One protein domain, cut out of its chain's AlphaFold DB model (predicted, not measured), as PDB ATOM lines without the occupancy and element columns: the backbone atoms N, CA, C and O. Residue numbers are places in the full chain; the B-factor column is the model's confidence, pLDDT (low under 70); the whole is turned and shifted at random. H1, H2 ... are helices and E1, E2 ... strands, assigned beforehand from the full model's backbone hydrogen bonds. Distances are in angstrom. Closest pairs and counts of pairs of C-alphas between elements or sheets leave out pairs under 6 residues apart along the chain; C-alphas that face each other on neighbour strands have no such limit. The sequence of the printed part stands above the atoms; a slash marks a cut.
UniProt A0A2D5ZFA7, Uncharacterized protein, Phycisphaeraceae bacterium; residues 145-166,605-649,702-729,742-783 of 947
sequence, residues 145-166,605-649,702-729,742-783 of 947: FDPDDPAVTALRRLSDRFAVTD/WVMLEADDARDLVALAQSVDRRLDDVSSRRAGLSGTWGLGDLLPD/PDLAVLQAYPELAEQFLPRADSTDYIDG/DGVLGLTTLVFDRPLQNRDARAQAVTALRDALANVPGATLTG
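AT A GLANCE: This is residues 145 to 166, 605 to 649, 702 to 729 and 742 to 783 of the 947 residues of an uncharacterized protein of Phycisphaeraceae bacterium (UniProt A0A2D5ZFA7). A twisted sheet of four strands makes the core, with H1 crossing one face and the long helices H2 and H7 on the other, in three layers. The short H5 and H6 meet at a corner, off the sheet. The printed part has 137 residues with seven named helices and four named strands, in the order H1 E1 H2 H3 E2 H4 H5 H6 E3 H7 E4; the sheet runs E2 E3 E1 E4, all antiparallel. The class is mixed, helices and strands; the whole is compact, with a radius of gyration of the C-alphas of 14.8 A and spans of 47 by 33 by 26 A.

HOW THE PARTS SIT: From the first printed residue, read on to H1, residues 150 to 161, which touches no helix. Next find E1, residues 605 to 610, with N 605 and O 782 of E4, residues 779 to 782, within hydrogen-bond range at 3.0 A. On its other side is E3, residues 744 to 752, with N 606 and O 748 at 2.8 A. E3 pairs with E2, residues 637 to 641, with N 638 and O 751 at 2.9 A. H1 is on this sheet at a height of 8.8 A, across the strands at 80 degrees to E3 on the local plane; its closest C-alphas to E4 are those of Ala 151 and Thr 782, 4.8 A. H2, residues 613 to 627, is on the opposite face at a height of 7.7 A, along the strands at 21 degrees to E3 on the local plane. H7, residues 759 to 773, is on the same face as H2; its residues 769 to 773 touch H2, closest at the C-alphas of Arg 626 and Ala 772, 5.9 A, at a steep tilt of 52 degrees, opposite ways. H3, residues 630 to 635, only grazes the sheet and touches H7, closest at the C-alphas of Ala 635 and Ala 765, 4.9 A. H4, residues 643 to 646, only grazes it too and touches H2, closest at the C-alphas of Gln 621 and Gly 644, 4.7 A. H5, residues 704 to 708, and H6, residues 711 to 714, only just touch, only at the corner, with 3 pairs of C-alphas within 8 A. Two split strand-helix-strand units, same-way strands with another between them, are E1, H2 H3, E2 and E3, H7, E4, both with right-handed crossovers. Each O i to N i+4 pair is within hydrogen-bond range in H1, H2, H3, H5 and H7; H4 and H6 are too short for one.

IN THESE COORDINATES: Find C-alpha 150 at (9.283, 11.320, -10.980), where H1 begins its 15.9 A. E1 runs 16.2 A, H2 21.2 A, E3 26.8 A and H7 21.1 A. E4 ends at C-alpha 782, (12.383, 16.424, -5.178).

THE WHOLE: The C-alphas of Gly 729 and Asp 760 are the farthest apart, 47.7 A. Three cuts leave C-alpha gaps of 14.2 A from 166 to 605, 10.2 A from 649 to 702 and 18.3 A from 729 to 742. Of the links that are printed whole, E3 to H7 is short and the others are tight. The pLDDT is under 70 at residues 145 to 148, 163 to 166, 721 to 729, 742 to 743 and 754 to 757.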
ATOM      1  N   PHE A 145      -0.954  13.591  -5.188       65.12
ATOM      2  CA  PHE A 145      -0.171  13.817  -6.397       65.12
ATOM      3  C   PHE A 145      -0.337  12.669  -7.397       65.12
ATOM      4  O   PHE A 145      -0.855  11.600  -7.056       65.12
ATOM      5  N   ASP A 146       0.103  12.925  -8.624       65.50
ATOM      6  CA  ASP A 146       0.180  11.947  -9.704       65.50
ATOM      7  C   ASP A 146       1.201  10.848  -9.329       65.50
ATOM      8  O   ASP A 146       2.310  11.185  -8.903       65.50
ATOM      9  N   PRO A 147       0.860   9.545  -9.383       65.06
ATOM     10  CA  PRO A 147       1.828   8.482  -9.128       65.06
ATOM     11  C   PRO A 147       2.924   8.373 -10.195       65.06
ATOM     12  O   PRO A 147       3.975   7.826  -9.867       65.06
ATOM     13  N   ASP A 148       2.705   8.891 -11.407       68.56
ATOM     14  CA  ASP A 148       3.633   8.751 -12.537       68.56
ATOM     15  C   ASP A 148       4.657   9.913 -12.606       68.56
ATOM     16  O   ASP A 148       5.543   9.932 -13.462       68.56
ATOM     17  N   ASP A 149       4.569  10.889 -11.690       75.50
ATOM     18  CA  ASP A 149       5.507  12.013 -11.575       75.50
ATOM     19  C   ASP A 149       6.827  11.566 -10.893       75.50
ATOM     20  O   ASP A 149       6.806  11.063  -9.760       75.50
ATOM     21  N   PRO A 150       8.002  11.767 -11.527       80.19
ATOM     22  CA  PRO A 150       9.283  11.320 -10.980       80.19
ATOM     23  C   PRO A 150       9.660  12.030  -9.673       80.19
ATOM     24  O   PRO A 150      10.274  11.413  -8.805       80.19
ATOM     25  N   ALA A 151       9.260  13.291  -9.469       79.19
ATOM     26  CA  ALA A 151       9.511  13.992  -8.212       79.19
ATOM     27  C   ALA A 151       8.657  13.417  -7.070       79.19
ATOM     28  O   ALA A 151       9.117  13.376  -5.926       79.19
ATOM     29  N   VAL A 152       7.447  12.924  -7.366       76.81
ATOM     30  CA  VAL A 152       6.561  12.245  -6.401       76.81
ATOM     31  C   VAL A 152       7.090  10.858  -6.051       76.81
ATOM     32  O   VAL A 152       7.151  10.512  -4.870       76.81
ATOM     33  N   THR A 153       7.514  10.081  -7.047       80.19
ATOM     34  CA  THR A 153       8.124   8.759  -6.829       80.19
ATOM     35  C   THR A 153       9.437   8.872  -6.059       80.19
ATOM     36  O   THR A 153       9.628   8.141  -5.085       80.19
ATOM     37  N   ALA A 154      10.276   9.866  -6.374       79.62
ATOM     38  CA  ALA A 154      11.439  10.204  -5.561       79.62
ATOM     39  C   ALA A 154      11.044  10.597  -4.126       79.62
ATOM     40  O   ALA A 154      11.648  10.092  -3.188       79.62
ATOM     41  N   LEU A 155      10.003  11.416  -3.909       78.62
ATOM     42  CA  LEU A 155       9.594  11.800  -2.547       78.62
ATOM     43  C   LEU A 155       9.093  10.606  -1.715       78.62
ATOM     44  O   LEU A 155       9.364  10.551  -0.516       78.62
ATOM     45  N   ARG A 156       8.397   9.644  -2.339       76.69
ATOM     46  CA  ARG A 156       7.984   8.386  -1.688       76.69
ATOM     47  C   ARG A 156       9.196   7.525  -1.334       76.69
ATOM     48  O   ARG A 156       9.397   7.245  -0.156       76.69
ATOM     49  N   ARG A 157      10.053   7.203  -2.320       78.75
ATOM     50  CA  ARG A 157      11.319   6.468  -2.109       78.75
ATOM     51  C   ARG A 157      12.151   7.117  -0.988       78.75
ATOM     52  O   ARG A 157      12.678   6.406  -0.137       78.75
ATOM     53  N   LEU A 158      12.199   8.453  -0.935       78.00
ATOM     54  CA  LEU A 158      12.907   9.235   0.082       78.00
ATOM     55  C   LEU A 158      12.274   9.058   1.475       78.00
ATOM     56  O   LEU A 158      12.970   8.650   2.399       78.00
ATOM     57  N   SER A 159      10.965   9.294   1.631       74.69
ATOM     58  CA  SER A 159      10.284   9.184   2.935       74.69
ATOM     59  C   SER A 159      10.247   7.753   3.490       74.69
ATOM     60  O   SER A 159      10.294   7.568   4.710       74.69
ATOM     61  N   ASP A 160      10.156   6.745   2.620       73.56
ATOM     62  CA  ASP A 160      10.129   5.339   3.025       73.56
ATOM     63  C   ASP A 160      11.542   4.828   3.367       73.56
ATOM     64  O   ASP A 160      11.739   4.233   4.433       73.56
ATOM     65  N   ARG A 161      12.551   5.092   2.519       77.00
ATOM     66  CA  ARG A 161      13.898   4.508   2.672       77.00
ATOM     67  C   ARG A 161      14.889   5.341   3.487       77.00
ATOM     68  O   ARG A 161      15.746   4.733   4.116       77.00
ATOM     69  N   PHE A 162      14.804   6.670   3.533       75.94
ATOM     70  CA  PHE A 162      15.812   7.521   4.194       75.94
ATOM     71  C   PHE A 162      15.326   8.056   5.549       75.94
ATOM     72  O   PHE A 162      14.140   8.307   5.749       75.94
ATOM     73  N   ALA A 163      16.242   8.284   6.497       66.19
ATOM     74  CA  ALA A 163      15.893   8.833   7.815       66.19
ATOM     75  C   ALA A 163      15.637  10.359   7.811       66.19
ATOM     76  O   ALA A 163      15.033  10.895   8.739       66.19
ATOM     77  N   VAL A 164      16.079  11.058   6.760       60.12
ATOM     78  CA  VAL A 164      16.282  12.521   6.707       60.12
ATOM     79  C   VAL A 164      15.004  13.367   6.830       60.12
ATOM     80  O   VAL A 164      15.070  14.503   7.301       60.12
ATOM     81  N   THR A 165      13.831  12.855   6.449       57.28
ATOM     82  CA  THR A 165      12.554  13.589   6.588       57.28
ATOM     83  C   THR A 165      11.943  13.522   7.985       57.28
ATOM     84  O   THR A 165      11.086  14.341   8.332       57.28
ATOM     85  N   ASP A 166      12.356  12.545   8.792       65.75
ATOM     86  CA  ASP A 166      11.502  11.974   9.830       65.75
ATOM     87  C   ASP A 166      11.994  12.336  11.232       65.75
ATOM     88  O   ASP A 166      12.418  11.499  12.029       65.75
ATOM     89  N   TRP A 605      15.712  18.292  -2.157       86.38
ATOM     90  CA  TRP A 605      16.715  17.245  -2.240       86.38
ATOM     91  C   TRP A 605      16.929  16.859  -3.693       86.38
ATOM     92  O   TRP A 605      16.015  16.966  -4.510       86.38
ATOM     93  N   VAL A 606      18.121  16.370  -4.000       90.06
ATOM     94  CA  VAL A 606      18.379  15.600  -5.210       90.06
ATOM     95  C   VAL A 606      18.546  14.153  -4.764       90.06
ATOM     96  O   VAL A 606      19.467  13.842  -4.011       90.06
ATOM     97  N   MET A 607      17.621  13.290  -5.184       90.75
ATOM     98  CA  MET A 607      17.836  11.845  -5.134       90.75
ATOM     99  C   MET A 607      18.853  11.494  -6.217       90.75
ATOM    100  O   MET A 607      18.731  11.983  -7.341       90.75
ATOM    101  N   LEU A 608      19.823  10.661  -5.872       91.62
ATOM    102  CA  LEU A 608      20.844  10.134  -6.764       91.62
ATOM    103  C   LEU A 608      20.619   8.626  -6.915       91.62
ATOM    104  O   LEU A 608      20.387   7.948  -5.916       91.62
ATOM    105  N   GLU A 609      20.684   8.115  -8.140       90.06
ATOM    106  CA  GLU A 609      20.457   6.706  -8.481       90.06
ATOM    107  C   GLU A 609      21.484   6.290  -9.548       90.06
ATOM    108  O   GLU A 609      21.553   6.913 -10.610       90.06
ATOM    109  N   ALA A 610      22.318   5.292  -9.240       88.31
ATOM    110  CA  ALA A 610      23.409   4.807 -10.094       88.31
ATOM    111  C   ALA A 610      23.577   3.281  -9.969       88.31
ATOM    112  O   ALA A 610      23.189   2.701  -8.959       88.31
ATOM    113  N   ASP A 611      24.169   2.625 -10.972       84.12
ATOM    114  CA  ASP A 611      24.303   1.157 -10.989       84.12
ATOM    115  C   ASP A 611      25.300   0.624  -9.934       84.12
ATOM    116  O   ASP A 611      25.121  -0.479  -9.417       84.12
ATOM    117  N   ASP A 612      26.325   1.412  -9.587       85.25
ATOM    118  CA  ASP A 612      27.405   1.055  -8.657       85.25
ATOM    119  C   ASP A 612      27.665   2.155  -7.605       85.25
ATOM    120  O   ASP A 612      27.391   3.341  -7.818       85.25
ATOM    121  N   ALA A 613      28.245   1.771  -6.466       84.69
ATOM    122  CA  ALA A 613      28.598   2.679  -5.381       84.69
ATOM    123  C   ALA A 613      29.668   3.709  -5.789       84.69
ATOM    124  O   ALA A 613      29.626   4.844  -5.309       84.69
ATOM    125  N   ARG A 614      30.604   3.363  -6.690       88.25
ATOM    126  CA  ARG A 614      31.595   4.324  -7.207       88.25
ATOM    127  C   ARG A 614      30.942   5.351  -8.131       88.25
ATOM    128  O   ARG A 614      31.203   6.549  -7.998       88.25
ATOM    129  N   ASP A 615      30.054   4.895  -9.010       89.94
ATOM    130  CA  ASP A 615      29.295   5.767  -9.911       89.94
ATOM    131  C   ASP A 615      28.341   6.692  -9.142       89.94
ATOM    132  O   ASP A 615      28.163   7.844  -9.536       89.94
ATOM    133  N   LEU A 616      27.806   6.263  -7.992       90.62
ATOM    134  CA  LEU A 616      27.000   7.117  -7.114       90.62
ATOM    135  C   LEU A 616      27.788   8.317  -6.548       90.62
ATOM    136  O   LEU A 616      27.254   9.429  -6.493       90.62
ATOM    137  N   VAL A 617      29.057   8.134  -6.158       91.06
ATOM    138  CA  VAL A 617      29.915   9.248  -5.695       91.06
ATOM    139  C   VAL A 617      30.271  10.176  -6.856       91.06
ATOM    140  O   VAL A 617      30.183  11.398  -6.715       91.06
ATOM    141  N   ALA A 618      30.608   9.621  -8.024       91.88
ATOM    142  CA  ALA A 618      30.858  10.411  -9.229       91.88
ATOM    143  C   ALA A 618      29.614  11.220  -9.656       91.88
ATOM    144  O   ALA A 618      29.725  12.392 -10.027       91.88
ATOM    145  N   LEU A 619      28.419  10.631  -9.533       93.00
ATOM    146  CA  LEU A 619      27.134  11.288  -9.767       93.00
ATOM    147  C   LEU A 619      26.902  12.437  -8.775       93.00
ATOM    148  O   LEU A 619      26.579  13.539  -9.223       93.00
ATOM    149  N   ALA A 620      27.136  12.232  -7.473       91.69
ATOM    150  CA  ALA A 620      27.049  13.290  -6.458       91.69
ATOM    151  C   ALA A 620      27.980  14.470  -6.788       91.69
ATOM    152  O   ALA A 620      27.519  15.594  -6.976       91.69
ATOM    153  N   GLN A 621      29.264  14.187  -7.021       90.31
ATOM    154  CA  GLN A 621      30.267  15.176  -7.429       90.31
ATOM    155  C   GLN A 621      29.917  15.873  -8.757       90.31
ATOM    156  O   GLN A 621      30.289  17.026  -8.994       90.31
ATOM    157  N   SER A 622      29.196  15.209  -9.667       91.19
ATOM    158  CA  SER A 622      28.662  15.851 -10.874       91.19
ATOM    159  C   SER A 622      27.497  16.802 -10.562       91.19
ATOM    160  O   SER A 622      27.429  17.882 -11.148       91.19
ATOM    161  N   VAL A 623      26.621  16.443  -9.617       91.56
ATOM    162  CA  VAL A 623      25.487  17.258  -9.162       91.56
ATOM    163  C   VAL A 623      25.975  18.509  -8.444       91.56
ATOM    164  O   VAL A 623      25.551  19.603  -8.810       91.56
ATOM    165  N   ASP A 624      26.916  18.390  -7.511       88.25
ATOM    166  CA  ASP A 624      27.436  19.530  -6.749       88.25
ATOM    167  C   ASP A 624      28.116  20.558  -7.681       88.25
ATOM    168  O   ASP A 624      27.756  21.739  -7.687       88.25
ATOM    169  N   ARG A 625      28.977  20.098  -8.607       87.38
ATOM    170  CA  ARG A 625      29.594  20.951  -9.648       87.38
ATOM    171  C   ARG A 625      28.588  21.567 -10.633       87.38
ATOM    172  O   ARG A 625      28.865  22.625 -11.196       87.38
ATOM    173  N   ARG A 626      27.434  20.933 -10.876       89.44
ATOM    174  CA  ARG A 626      26.349  21.481 -11.722       89.44
ATOM    175  C   ARG A 626      25.496  22.501 -10.981       89.44
ATOM    176  O   ARG A 626      25.012  23.453 -11.593       89.44
ATOM    177  N   LEU A 627      25.299  22.298  -9.684       87.88
ATOM    178  CA  LEU A 627      24.490  23.168  -8.845       87.88
ATOM    179  C   LEU A 627      25.229  24.440  -8.423       87.88
ATOM    180  O   LEU A 627      24.550  25.428  -8.156       87.88
ATOM    181  N   ASP A 628      26.562  24.484  -8.483       83.62
ATOM    182  CA  ASP A 628      27.336  25.704  -8.210       83.62
ATOM    183  C   ASP A 628      27.307  26.782  -9.325       83.62
ATOM    184  O   ASP A 628      28.094  27.733  -9.323       83.62
ATOM    185  N   ASP A 629      26.377  26.697 -10.284       85.31
ATOM    186  CA  ASP A 629      26.197  27.756 -11.280       85.31
ATOM    187  C   ASP A 629      25.680  29.080 -10.673       85.31
ATOM    188  O   ASP A 629      24.905  29.148  -9.710       85.31
ATOM    189  N   VAL A 630      26.042  30.176 -11.340       77.31
ATOM    190  CA  VAL A 630      25.589  31.542 -11.067       77.31
ATOM    191  C   VAL A 630      24.056  31.650 -11.039       77.31
ATOM    192  O   VAL A 630      23.516  32.478 -10.300       77.31
ATOM    193  N   SER A 631      23.329  30.839 -11.813       80.12
ATOM    194  CA  SER A 631      21.858  30.805 -11.827       80.12
ATOM    195  C   SER A 631      21.286  30.241 -10.524       80.12
ATOM    196  O   SER A 631      20.399  30.863  -9.933       80.12
ATOM    197  N   SER A 632      21.844  29.138 -10.020       81.56
ATOM    198  CA  SER A 632      21.485  28.536  -8.729       81.56
ATOM    199  C   SER A 632      21.810  29.469  -7.561       81.56
ATOM    200  O   SER A 632      20.948  29.736  -6.717       81.56
ATOM    201  N   ARG A 633      23.012  30.067  -7.555       82.00
ATOM    202  CA  ARG A 633      23.398  31.064  -6.541       82.00
ATOM    203  C   ARG A 633      22.473  32.293  -6.564       82.00
ATOM    204  O   ARG A 633      22.058  32.775  -5.513       82.00
ATOM    205  N   ARG A 634      22.043  32.777  -7.742       81.00
ATOM    206  CA  ARG A 634      21.024  33.852  -7.861       81.00
ATOM    207  C   ARG A 634      19.647  33.433  -7.338       81.00
ATOM    208  O   ARG A 634      18.942  34.262  -6.752       81.00
ATOM    209  N   ALA A 635      19.265  32.168  -7.519       79.94
ATOM    210  CA  ALA A 635      18.039  31.610  -6.956       79.94
ATOM    211  C   ALA A 635      18.066  31.508  -5.416       79.94
ATOM    212  O   ALA A 635      16.997  31.471  -4.799       79.94
ATOM    213  N   GLY A 636      19.246  31.614  -4.797       77.19
ATOM    214  CA  GLY A 636      19.446  31.620  -3.346       77.19
ATOM    215  C   GLY A 636      19.989  30.304  -2.796       77.19
ATOM    216  O   GLY A 636      19.971  30.112  -1.585       77.19
ATOM    217  N   LEU A 637      20.445  29.386  -3.658       82.19
ATOM    218  CA  LEU A 637      21.225  28.233  -3.211       82.19
ATOM    219  C   LEU A 637      22.548  28.755  -2.627       82.19
ATOM    220  O   LEU A 637      23.291  29.453  -3.319       82.19
ATOM    221  N   SER A 638      22.818  28.453  -1.358       74.44
ATOM    222  CA  SER A 638      24.081  28.800  -0.694       74.44
ATOM    223  C   SER A 638      25.132  27.697  -0.825       74.44
ATOM    224  O   SER A 638      26.319  27.986  -0.728       74.44
ATOM    225  N   GLY A 639      24.687  26.457  -1.035       75.25
ATOM    226  CA  GLY A 639      25.515  25.269  -1.215       75.25
ATOM    227  C   GLY A 639      24.670  23.995  -1.177       75.25
ATOM    228  O   GLY A 639      23.446  24.047  -0.996       75.25
ATOM    229  N   THR A 640      25.328  22.858  -1.339       79.62
ATOM    230  CA  THR A 640      24.762  21.519  -1.163       79.62
ATOM    231  C   THR A 640      25.201  20.916   0.179       79.62
ATOM    232  O   THR A 640      25.902  21.556   0.964       79.62
ATOM    233  N   TRP A 641      24.658  19.744   0.502       79.31
ATOM    234  CA  TRP A 641      25.104  18.878   1.592       79.31
ATOM    235  C   TRP A 641      24.760  17.430   1.224       79.31
ATOM    236  O   TRP A 641      23.610  17.000   1.375       79.31
ATOM    237  N   GLY A 642      25.724  16.708   0.659       82.88
ATOM    238  CA  GLY A 642      25.546  15.383   0.067       82.88
ATOM    239  C   GLY A 642      26.797  14.506   0.130       82.88
ATOM    240  O   GLY A 642      27.761  14.804   0.832       82.88
ATOM    241  N   LEU A 643      26.793  13.412  -0.639       85.75
ATOM    242  CA  LEU A 643      27.938  12.493  -0.704       85.75
ATOM    243  C   LEU A 643      29.208  13.159  -1.271       85.75
ATOM    244  O   LEU A 643      30.300  12.771  -0.868       85.75
ATOM    245  N   GLY A 644      29.087  14.173  -2.138       83.56
ATOM    246  CA  GLY A 644      30.231  14.913  -2.690       83.56
ATOM    247  C   GLY A 644      30.958  15.810  -1.677       83.56
ATOM    248  O   GLY A 644      32.154  16.053  -1.825       83.56
ATOM    249  N   ASP A 645      30.293  16.236  -0.598       78.50
ATOM    250  CA  ASP A 645      30.943  16.957   0.506       78.50
ATOM    251  C   ASP A 645      31.753  16.024   1.427       78.50
ATOM    252  O   ASP A 645      32.623  16.483   2.172       78.50
ATOM    253  N   LEU A 646      31.454  14.717   1.406       81.19
ATOM    254  CA  LEU A 646      32.051  13.707   2.287       81.19
ATOM    255  C   LEU A 646      33.056  12.785   1.595       81.19
ATOM    256  O   LEU A 646      33.979  12.314   2.260       81.19
ATOM    257  N   LEU A 647      32.903  12.519   0.298       88.44
ATOM    258  CA  LEU A 647      33.716  11.571  -0.467       88.44
ATOM    259  C   LEU A 647      34.257  12.243  -1.744       88.44
ATOM    260  O   LEU A 647      33.497  12.924  -2.440       88.44
ATOM    261  N   PRO A 648      35.553  12.082  -2.069       89.00
ATOM    262  CA  PRO A 648      36.180  12.760  -3.202       89.00
ATOM    263  C   PRO A 648      35.674  12.216  -4.547       89.00
ATOM    264  O   PRO A 648      35.202  11.083  -4.629       89.00
ATOM    265  N   ASP A 649      35.818  12.999  -5.622       89.81
ATOM    266  CA  ASP A 649      35.566  12.517  -6.988       89.81
ATOM    267  C   ASP A 649      36.454  11.290  -7.283       89.81
ATOM    268  O   ASP A 649      37.683  11.418  -7.247       89.81
ATOM    269  N   PRO A 702      38.742   7.313   0.682       86.81
ATOM    270  CA  PRO A 702      37.512   6.922   1.356       86.81
ATOM    271  C   PRO A 702      36.377   6.681   0.357       86.81
ATOM    272  O   PRO A 702      36.213   7.422  -0.611       86.81
ATOM    273  N   ASP A 703      35.570   5.660   0.634       85.69
ATOM    274  CA  ASP A 703      34.440   5.207  -0.177       85.69
ATOM    275  C   ASP A 703      33.147   5.091   0.665       85.69
ATOM    276  O   ASP A 703      33.093   5.501   1.831       85.69
ATOM    277  N   LEU A 704      32.079   4.520   0.087       84.56
ATOM    278  CA  LEU A 704      30.834   4.279   0.824       84.56
ATOM    279  C   LEU A 704      30.988   3.257   1.963       84.56
ATOM    280  O   LEU A 704      30.258   3.368   2.946       84.56
ATOM    281  N   ALA A 705      31.914   2.298   1.883       83.44
ATOM    282  CA  ALA A 705      32.130   1.314   2.945       83.44
ATOM    283  C   ALA A 705      32.810   1.957   4.167       83.44
ATOM    284  O   ALA A 705      32.421   1.700   5.310       83.44
ATOM    285  N   VAL A 706      33.755   2.878   3.944       85.69
ATOM    286  CA  VAL A 706      34.322   3.731   5.000       85.69
ATOM    287  C   VAL A 706      33.239   4.624   5.614       85.69
ATOM    288  O   VAL A 706      33.191   4.755   6.836       85.69
ATOM    289  N   LEU A 707      32.322   5.187   4.816       83.94
ATOM    290  CA  LEU A 707      31.189   5.967   5.337       83.94
ATOM    291  C   LEU A 707      30.208   5.109   6.165       83.94
ATOM    292  O   LEU A 707      29.737   5.558   7.210       83.94
ATOM    293  N   GLN A 708      29.930   3.866   5.756       83.06
ATOM    294  CA  GLN A 708      29.049   2.934   6.479       83.06
ATOM    295  C   GLN A 708      29.569   2.553   7.877       83.06
ATOM    296  O   GLN A 708      28.763   2.256   8.761       83.06
ATOM    297  N   ALA A 709      30.880   2.643   8.132       83.94
ATOM    298  CA  ALA A 709      31.445   2.491   9.478       83.94
ATOM    299  C   ALA A 709      30.984   3.589  10.468       83.94
ATOM    300  O   ALA A 709      31.104   3.420  11.684       83.94
ATOM    301  N   TYR A 710      30.412   4.687   9.960       81.56
ATOM    302  CA  TYR A 710      29.849   5.806  10.715       81.56
ATOM    303  C   TYR A 710      28.319   5.876  10.495       81.56
ATOM    304  O   TYR A 710      27.830   6.782   9.815       81.56
ATOM    305  N   PRO A 711      27.521   4.937  11.047       76.56
ATOM    306  CA  PRO A 711      26.114   4.756  10.677       76.56
ATOM    307  C   PRO A 711      25.214   5.976  10.933       76.56
ATOM    308  O   PRO A 711      24.309   6.238  10.147       76.56
ATOM    309  N   GLU A 712      25.467   6.780  11.972       72.25
ATOM    310  CA  GLU A 712      24.692   8.005  12.231       72.25
ATOM    311  C   GLU A 712      24.997   9.130  11.226       72.25
ATOM    312  O   GLU A 712      24.222  10.085  11.115       72.25
ATOM    313  N   LEU A 713      26.136   9.054  10.531       75.75
ATOM    314  CA  LEU A 713      26.472   9.910   9.396       75.75
ATOM    315  C   LEU A 713      25.885   9.319   8.104       75.75
ATOM    316  O   LEU A 713      25.199  10.031   7.378       75.75
ATOM    317  N   ALA A 714      26.063   8.016   7.865       79.62
ATOM    318  CA  ALA A 714      25.545   7.310   6.691       79.62
ATOM    319  C   ALA A 714      24.011   7.424   6.536       79.62
ATOM    320  O   ALA A 714      23.538   7.724   5.441       79.62
ATOM    321  N   GLU A 715      23.238   7.301   7.625       76.75
ATOM    322  CA  GLU A 715      21.767   7.467   7.649       76.75
ATOM    323  C   GLU A 715      21.265   8.839   7.134       76.75
ATOM    324  O   GLU A 715      20.066   9.009   6.897       76.75
ATOM    325  N   GLN A 716      22.154   9.830   6.973       75.69
ATOM    326  CA  GLN A 716      21.825  11.160   6.443       75.69
ATOM    327  C   GLN A 716      21.953  11.266   4.913       75.69
ATOM    328  O   GLN A 716      21.464  12.237   4.337       75.69
ATOM    329  N   PHE A 717      22.578  10.283   4.256       81.75
ATOM    330  CA  PHE A 717      22.868  10.306   2.812       81.75
ATOM    331  C   PHE A 717      22.523   9.002   2.089       81.75
ATOM    332  O   PHE A 717      22.444   9.006   0.863       81.75
ATOM    333  N   LEU A 718      22.318   7.910   2.831       83.50
ATOM    334  CA  LEU A 718      22.022   6.561   2.346       83.50
ATOM    335  C   LEU A 718      20.716   6.023   2.981       83.50
ATOM    336  O   LEU A 718      20.244   6.574   3.983       83.50
ATOM    337  N   PRO A 719      20.117   4.950   2.427       79.31
ATOM    338  CA  PRO A 719      18.961   4.273   3.018       79.31
ATOM    339  C   PRO A 719      19.167   3.752   4.457       79.31
ATOM    340  O   PRO A 719      20.282   3.499   4.909       79.31
ATOM    341  N   ARG A 720      18.053   3.553   5.175       72.25
ATOM    342  CA  ARG A 720      17.976   2.976   6.530       72.25
ATOM    343  C   ARG A 720      18.516   1.538   6.561       72.25
ATOM    344  O   ARG A 720      18.042   0.688   5.817       72.25
ATOM    345  N   ALA A 721      19.399   1.236   7.516       56.22
ATOM    346  CA  ALA A 721      20.094  -0.054   7.631       56.22
ATOM    347  C   ALA A 721      19.216  -1.290   7.957       56.22
ATOM    348  O   ALA A 721      19.727  -2.406   7.974       56.22
ATOM    349  N   ASP A 722      17.908  -1.128   8.201       50.34
ATOM    350  CA  ASP A 722      16.972  -2.261   8.342       50.34
ATOM    351  C   ASP A 722      16.744  -3.012   7.007       50.34
ATOM    352  O   ASP A 722      16.272  -4.150   7.019       50.34
ATOM    353  N   SER A 723      17.098  -2.418   5.856       43.53
ATOM    354  CA  SER A 723      17.349  -3.174   4.622       43.53
ATOM    355  C   SER A 723      18.787  -3.701   4.628       43.53
ATOM    356  O   SER A 723      19.731  -2.914   4.583       43.53
ATOM    357  N   THR A 724      18.907  -5.030   4.685       38.66
ATOM    358  CA  THR A 724      20.134  -5.854   4.690       38.66
ATOM    359  C   THR A 724      21.320  -5.275   3.917       38.66
ATOM    360  O   THR A 724      21.160  -4.999   2.732       38.66
ATOM    361  N   ASP A 725      22.487  -5.188   4.585       47.09
ATOM    362  CA  ASP A 725      23.837  -4.895   4.056       47.09
ATOM    363  C   ASP A 725      23.822  -4.271   2.657       47.09
ATOM    364  O   ASP A 725      24.077  -4.948   1.665       47.09
ATOM    365  N   TYR A 726      23.460  -2.986   2.570       54.06
ATOM    366  CA  TYR A 726      23.059  -2.355   1.304       54.06
ATOM    367  C   TYR A 726      24.113  -2.447   0.186       54.06
ATOM    368  O   TYR A 726      23.767  -2.423  -0.994       54.06
ATOM    369  N   ILE A 727      25.385  -2.589   0.565       54.12
ATOM    370  CA  ILE A 727      26.526  -2.799  -0.323       54.12
ATOM    371  C   ILE A 727      27.232  -4.092   0.109       54.12
ATOM    372  O   ILE A 727      27.479  -4.297   1.298       54.12
ATOM    373  N   ASP A 728      27.536  -4.970  -0.846       52.19
ATOM    374  CA  ASP A 728      28.257  -6.218  -0.609       52.19
ATOM    375  C   ASP A 728      29.758  -5.978  -0.362       52.19
ATOM    376  O   ASP A 728      30.302  -4.903  -0.615       52.19
ATOM    377  N   GLY A 729      30.474  -7.010   0.094       45.31
ATOM    378  CA  GLY A 729      31.921  -6.930   0.343       45.31
ATOM    379  C   GLY A 729      32.797  -6.682  -0.897       45.31
ATOM    380  O   GLY A 729      34.019  -6.698  -0.765       45.31
ATOM    381  N   ASP A 742      16.412  -1.559  -8.719       54.53
ATOM    382  CA  ASP A 742      17.002  -0.395  -8.053       54.53
ATOM    383  C   ASP A 742      18.516  -0.533  -7.865       54.53
ATOM    384  O   ASP A 742      18.992  -1.469  -7.218       54.53
ATOM    385  N   GLY A 743      19.257   0.450  -8.378       68.00
ATOM    386  CA  GLY A 743      20.688   0.605  -8.131       68.00
ATOM    387  C   GLY A 743      21.014   1.167  -6.741       68.00
ATOM    388  O   GLY A 743      20.185   1.215  -5.824       68.00
ATOM    389  N   VAL A 744      22.252   1.633  -6.588       81.75
ATOM    390  CA  VAL A 744      22.727   2.298  -5.372       81.75
ATOM    391  C   VAL A 744      22.159   3.722  -5.316       81.75
ATOM    392  O   VAL A 744      22.313   4.522  -6.241       81.75
ATOM    393  N   LEU A 745      21.478   4.031  -4.211       86.69
ATOM    394  CA  LEU A 745      20.765   5.281  -3.969       86.69
ATOM    395  C   LEU A 745      21.521   6.177  -2.988       86.69
ATOM    396  O   LEU A 745      21.992   5.723  -1.944       86.69
ATOM    397  N   GLY A 746      21.540   7.474  -3.286       87.75
ATOM    398  CA  GLY A 746      22.118   8.512  -2.437       87.75
ATOM    399  C   GLY A 746      21.245   9.763  -2.368       87.75
ATOM    400  O   GLY A 746      20.323   9.947  -3.164       87.75
ATOM    401  N   LEU A 747      21.540  10.641  -1.410       86.94
ATOM    402  CA  LEU A 747      20.786  11.873  -1.187       86.94
ATOM    403  C   LEU A 747      21.709  13.087  -1.030       86.94
ATOM    404  O   LEU A 747      22.573  13.105  -0.157       86.94
ATOM    405  N   THR A 748      21.452  14.136  -1.813       85.88
ATOM    406  CA  THR A 748      22.043  15.469  -1.618       85.88
ATOM    407  C   THR A 748      20.961  16.448  -1.161       85.88
ATOM    408  O   THR A 748      19.930  16.615  -1.814       85.88
ATOM    409  N   THR A 749      21.185  17.116  -0.032       82.81
ATOM    410  CA  THR A 749      20.305  18.159   0.516       82.81
ATOM    411  C   THR A 749      20.697  19.531  -0.033       82.81
ATOM    412  O   THR A 749      21.877  19.852  -0.129       82.81
ATOM    413  N   LEU A 750      19.717  20.367  -0.386       81.62
ATOM    414  CA  LEU A 750      19.957  21.710  -0.922       81.62
ATOM    415  C   LEU A 750      19.793  22.785   0.163       81.62
ATOM    416  O   LEU A 750      18.732  22.887   0.788       81.62
ATOM    417  N   VAL A 751      20.827  23.607   0.365       76.31
ATOM    418  CA  VAL A 751      20.877  24.647   1.407       76.31
ATOM    419  C   VAL A 751      20.619  26.024   0.788       76.31
ATOM    420  O   VAL A 751      21.200  26.373  -0.239       76.31
ATOM    421  N   PHE A 752      19.744  26.823   1.410       76.06
ATOM    422  CA  PHE A 752      19.319  28.127   0.887       76.06
ATOM    423  C   PHE A 752      19.614  29.279   1.850       76.06
ATOM    424  O   PHE A 752      19.350  29.178   3.049       76.06
ATOM    425  N   ASP A 753      20.057  30.415   1.301       71.31
ATOM    426  CA  ASP A 753      20.327  31.662   2.039       71.31
ATOM    427  C   ASP A 753      19.054  32.312   2.620       71.31
ATOM    428  O   ASP A 753      19.116  33.153   3.522       71.31
ATOM    429  N   ARG A 754      17.883  31.923   2.100       69.31
ATOM    430  CA  ARG A 754      16.576  32.517   2.399       69.31
ATOM    431  C   ARG A 754      15.438  31.490   2.355       69.31
ATOM    432  O   ARG A 754      15.456  30.579   1.529       69.31
ATOM    433  N   PRO A 755      14.389  31.648   3.186       66.06
ATOM    434  CA  PRO A 755      13.246  30.738   3.193       66.06
ATOM    435  C   PRO A 755      12.431  30.832   1.892       66.06
ATOM    436  O   PRO A 755      11.951  31.906   1.521       66.06
ATOM    437  N   LEU A 756      12.175  29.690   1.247       68.88
ATOM    438  CA  LEU A 756      11.423  29.577  -0.016       68.88
ATOM    439  C   LEU A 756       9.891  29.706   0.156       68.88
ATOM    440  O   LEU A 756       9.108  29.134  -0.599       68.88
ATOM    441  N   GLN A 757       9.444  30.487   1.144       65.12
ATOM    442  CA  GLN A 757       8.024  30.757   1.416       65.12
ATOM    443  C   GLN A 757       7.383  31.692   0.377       65.12
ATOM    444  O   GLN A 757       6.168  31.676   0.190       65.12
ATOM    445  N   ASN A 758       8.172  32.517  -0.322       71.75
ATOM    446  CA  ASN A 758       7.648  33.337  -1.413       71.75
ATOM    447  C   ASN A 758       7.477  32.491  -2.687       71.75
ATOM    448  O   ASN A 758       8.467  32.059  -3.276       71.75
ATOM    449  N   ARG A 759       6.226  32.335  -3.139       73.38
ATOM    450  CA  ARG A 759       5.821  31.599  -4.349       73.38
ATOM    451  C   ARG A 759       6.714  31.875  -5.564       73.38
ATOM    452  O   ARG A 759       7.171  30.929  -6.198       73.38
ATOM    453  N   ASP A 760       6.988  33.143  -5.876       77.25
ATOM    454  CA  ASP A 760       7.745  33.484  -7.089       77.25
ATOM    455  C   ASP A 760       9.246  33.158  -6.946       77.25
ATOM    456  O   ASP A 760       9.872  32.726  -7.911       77.25
ATOM    457  N   ALA A 761       9.812  33.267  -5.736       78.62
ATOM    458  CA  ALA A 761      11.188  32.843  -5.454       78.62
ATOM    459  C   ALA A 761      11.327  31.310  -5.474       78.62
ATOM    460  O   ALA A 761      12.294  30.786  -6.019       78.62
ATOM    461  N   ARG A 762      10.331  30.586  -4.942       83.88
ATOM    462  CA  ARG A 762      10.265  29.118  -4.990       83.88
ATOM    463  C   ARG A 762      10.184  28.604  -6.426       83.88
ATOM    464  O   ARG A 762      10.922  27.696  -6.784       83.88
ATOM    465  N   ALA A 763       9.346  29.219  -7.264       83.62
ATOM    466  CA  ALA A 763       9.249  28.877  -8.683       83.62
ATOM    467  C   ALA A 763      10.567  29.143  -9.438       83.62
ATOM    468  O   ALA A 763      11.004  28.297 -10.217       83.62
ATOM    469  N   GLN A 764      11.229  30.278  -9.175       85.06
ATOM    470  CA  GLN A 764      12.544  30.593  -9.750       85.06
ATOM    471  C   GLN A 764      13.616  29.579  -9.328       85.06
ATOM    472  O   GLN A 764      14.379  29.131 -10.180       85.06
ATOM    473  N   ALA A 765      13.640  29.168  -8.055       86.88
ATOM    474  CA  ALA A 765      14.568  28.152  -7.565       86.88
ATOM    475  C   ALA A 765      14.323  26.778  -8.199       86.88
ATOM    476  O   ALA A 765      15.246  26.215  -8.776       86.88
ATOM    477  N   VAL A 766      13.086  26.269  -8.180       89.31
ATOM    478  CA  VAL A 766      12.756  24.968  -8.795       89.31
ATOM    479  C   VAL A 766      13.085  24.951 -10.294       89.31
ATOM    480  O   VAL A 766      13.579  23.943 -10.788       89.31
ATOM    481  N   THR A 767      12.876  26.064 -11.007       90.00
ATOM    482  CA  THR A 767      13.239  26.173 -12.432       90.00
ATOM    483  C   THR A 767      14.758  26.141 -12.625       90.00
ATOM    484  O   THR A 767      15.254  25.265 -13.323       90.00
ATOM    485  N   ALA A 768      15.513  27.019 -11.951       89.88
ATOM    486  CA  ALA A 768      16.969  27.102 -12.114       89.88
ATOM    487  C   ALA A 768      17.694  25.793 -11.748       89.88
ATOM    488  O   ALA A 768      18.626  25.386 -12.437       89.88
ATOM    489  N   LEU A 769      17.238  25.109 -10.693       91.00
ATOM    490  CA  LEU A 769      17.802  23.829 -10.258       91.00
ATOM    491  C   LEU A 769      17.480  22.699 -11.248       91.00
ATOM    492  O   LEU A 769      18.329  21.849 -11.498       91.00
ATOM    493  N   ARG A 770      16.285  22.699 -11.859       91.00
ATOM    494  CA  ARG A 770      15.955  21.755 -12.938       91.00
ATOM    495  C   ARG A 770      16.767  22.016 -14.196       91.00
ATOM    496  O   ARG A 770      17.291  21.063 -14.753       91.00
ATOM    497  N   ASP A 771      16.920  23.272 -14.608       90.50
ATOM    498  CA  ASP A 771      17.712  23.629 -15.789       90.50
ATOM    499  C   ASP A 771      19.191  23.215 -15.624       90.50
ATOM    500  O   ASP A 771      19.808  22.730 -16.574       90.50
ATOM    501  N   ALA A 772      19.742  23.320 -14.406       90.06
ATOM    502  CA  ALA A 772      21.087  22.844 -14.069       90.06
ATOM    503  C   ALA A 772      21.220  21.304 -14.104       90.06
ATOM    504  O   ALA A 772      22.234  20.782 -14.574       90.06
ATOM    505  N   LEU A 773      20.195  20.579 -13.636       90.88
ATOM    506  CA  LEU A 773      20.180  19.111 -13.538       90.88
ATOM    507  C   LEU A 773      19.654  18.396 -14.798       90.88
ATOM    508  O   LEU A 773      19.830  17.189 -14.922       90.88
ATOM    509  N   ALA A 774      19.066  19.107 -15.765       86.94
ATOM    510  CA  ALA A 774      18.356  18.539 -16.924       86.94
ATOM    511  C   ALA A 774      19.177  17.603 -17.839       86.94
ATOM    512  O   ALA A 774      18.610  16.958 -18.717       86.94
ATOM    513  N   ASN A 775      20.502  17.542 -17.666       85.69
ATOM    514  CA  ASN A 775      21.413  16.673 -18.419       85.69
ATOM    515  C   ASN A 775      22.248  15.760 -17.496       85.69
ATOM    516  O   ASN A 775      23.332  15.329 -17.884       85.69
ATOM    517  N   VAL A 776      21.773  15.503 -16.274       89.19
ATOM    518  CA  VAL A 776      22.408  14.622 -15.286       89.19
ATOM    519  C   VAL A 776      21.493  13.405 -15.065       89.19
ATOM    520  O   VAL A 776      20.531  13.503 -14.300       89.19
ATOM    521  N   PRO A 777      21.711  12.271 -15.761       87.38
ATOM    522  CA  PRO A 777      20.936  11.054 -15.516       87.38
ATOM    523  C   PRO A 777      21.158  10.563 -14.077       87.38
ATOM    524  O   PRO A 777      22.206  10.817 -13.494       87.38
ATOM    525  N   GLY A 778      20.155   9.910 -13.489       85.88
ATOM    526  CA  GLY A 778      20.185   9.475 -12.085       85.88
ATOM    527  C   GLY A 778      19.890  10.573 -11.051       85.88
ATOM    528  O   GLY A 778      19.550  10.248  -9.919       85.88
ATOM    529  N   ALA A 779      19.947  11.863 -11.409       91.56
ATOM    530  CA  ALA A 779      19.707  12.974 -10.481       91.56
ATOM    531  C   ALA A 779      18.263  13.515 -10.553       91.56
ATOM    532  O   ALA A 779      17.904  14.259 -11.468       91.56
ATOM    533  N   THR A 780      17.429  13.204  -9.554       90.44
ATOM    534  CA  THR A 780      16.020  13.643  -9.492       90.44
ATOM    535  C   THR A 780      15.785  14.686  -8.397       90.44
ATOM    536  O   THR A 780      15.824  14.379  -7.205       90.44
ATOM    537  N   LEU A 781      15.471  15.925  -8.796       90.69
ATOM    538  CA  LEU A 781      15.088  17.005  -7.877       90.69
ATOM    539  C   LEU A 781      13.693  16.756  -7.271       90.69
ATOM    540  O   LEU A 781      12.699  16.677  -7.995       90.69
ATOM    541  N   THR A 782      13.608  16.703  -5.942       87.69
ATOM    542  CA  THR A 782      12.383  16.424  -5.178       87.69
ATOM    543  C   THR A 782      12.277  17.271  -3.891       87.69
ATOM    544  O   THR A 782      13.129  18.107  -3.582       87.69
ATOM    545  N   GLY A 783      11.186  17.092  -3.147       79.69
ATOM    546  CA  GLY A 783      10.832  17.831  -1.935       79.69
ATOM    547  C   GLY A 783       9.536  18.629  -2.087       79.69
ATOM    548  O   GLY A 783       9.110  18.973  -3.189       79.69
TER     549      GLY A 783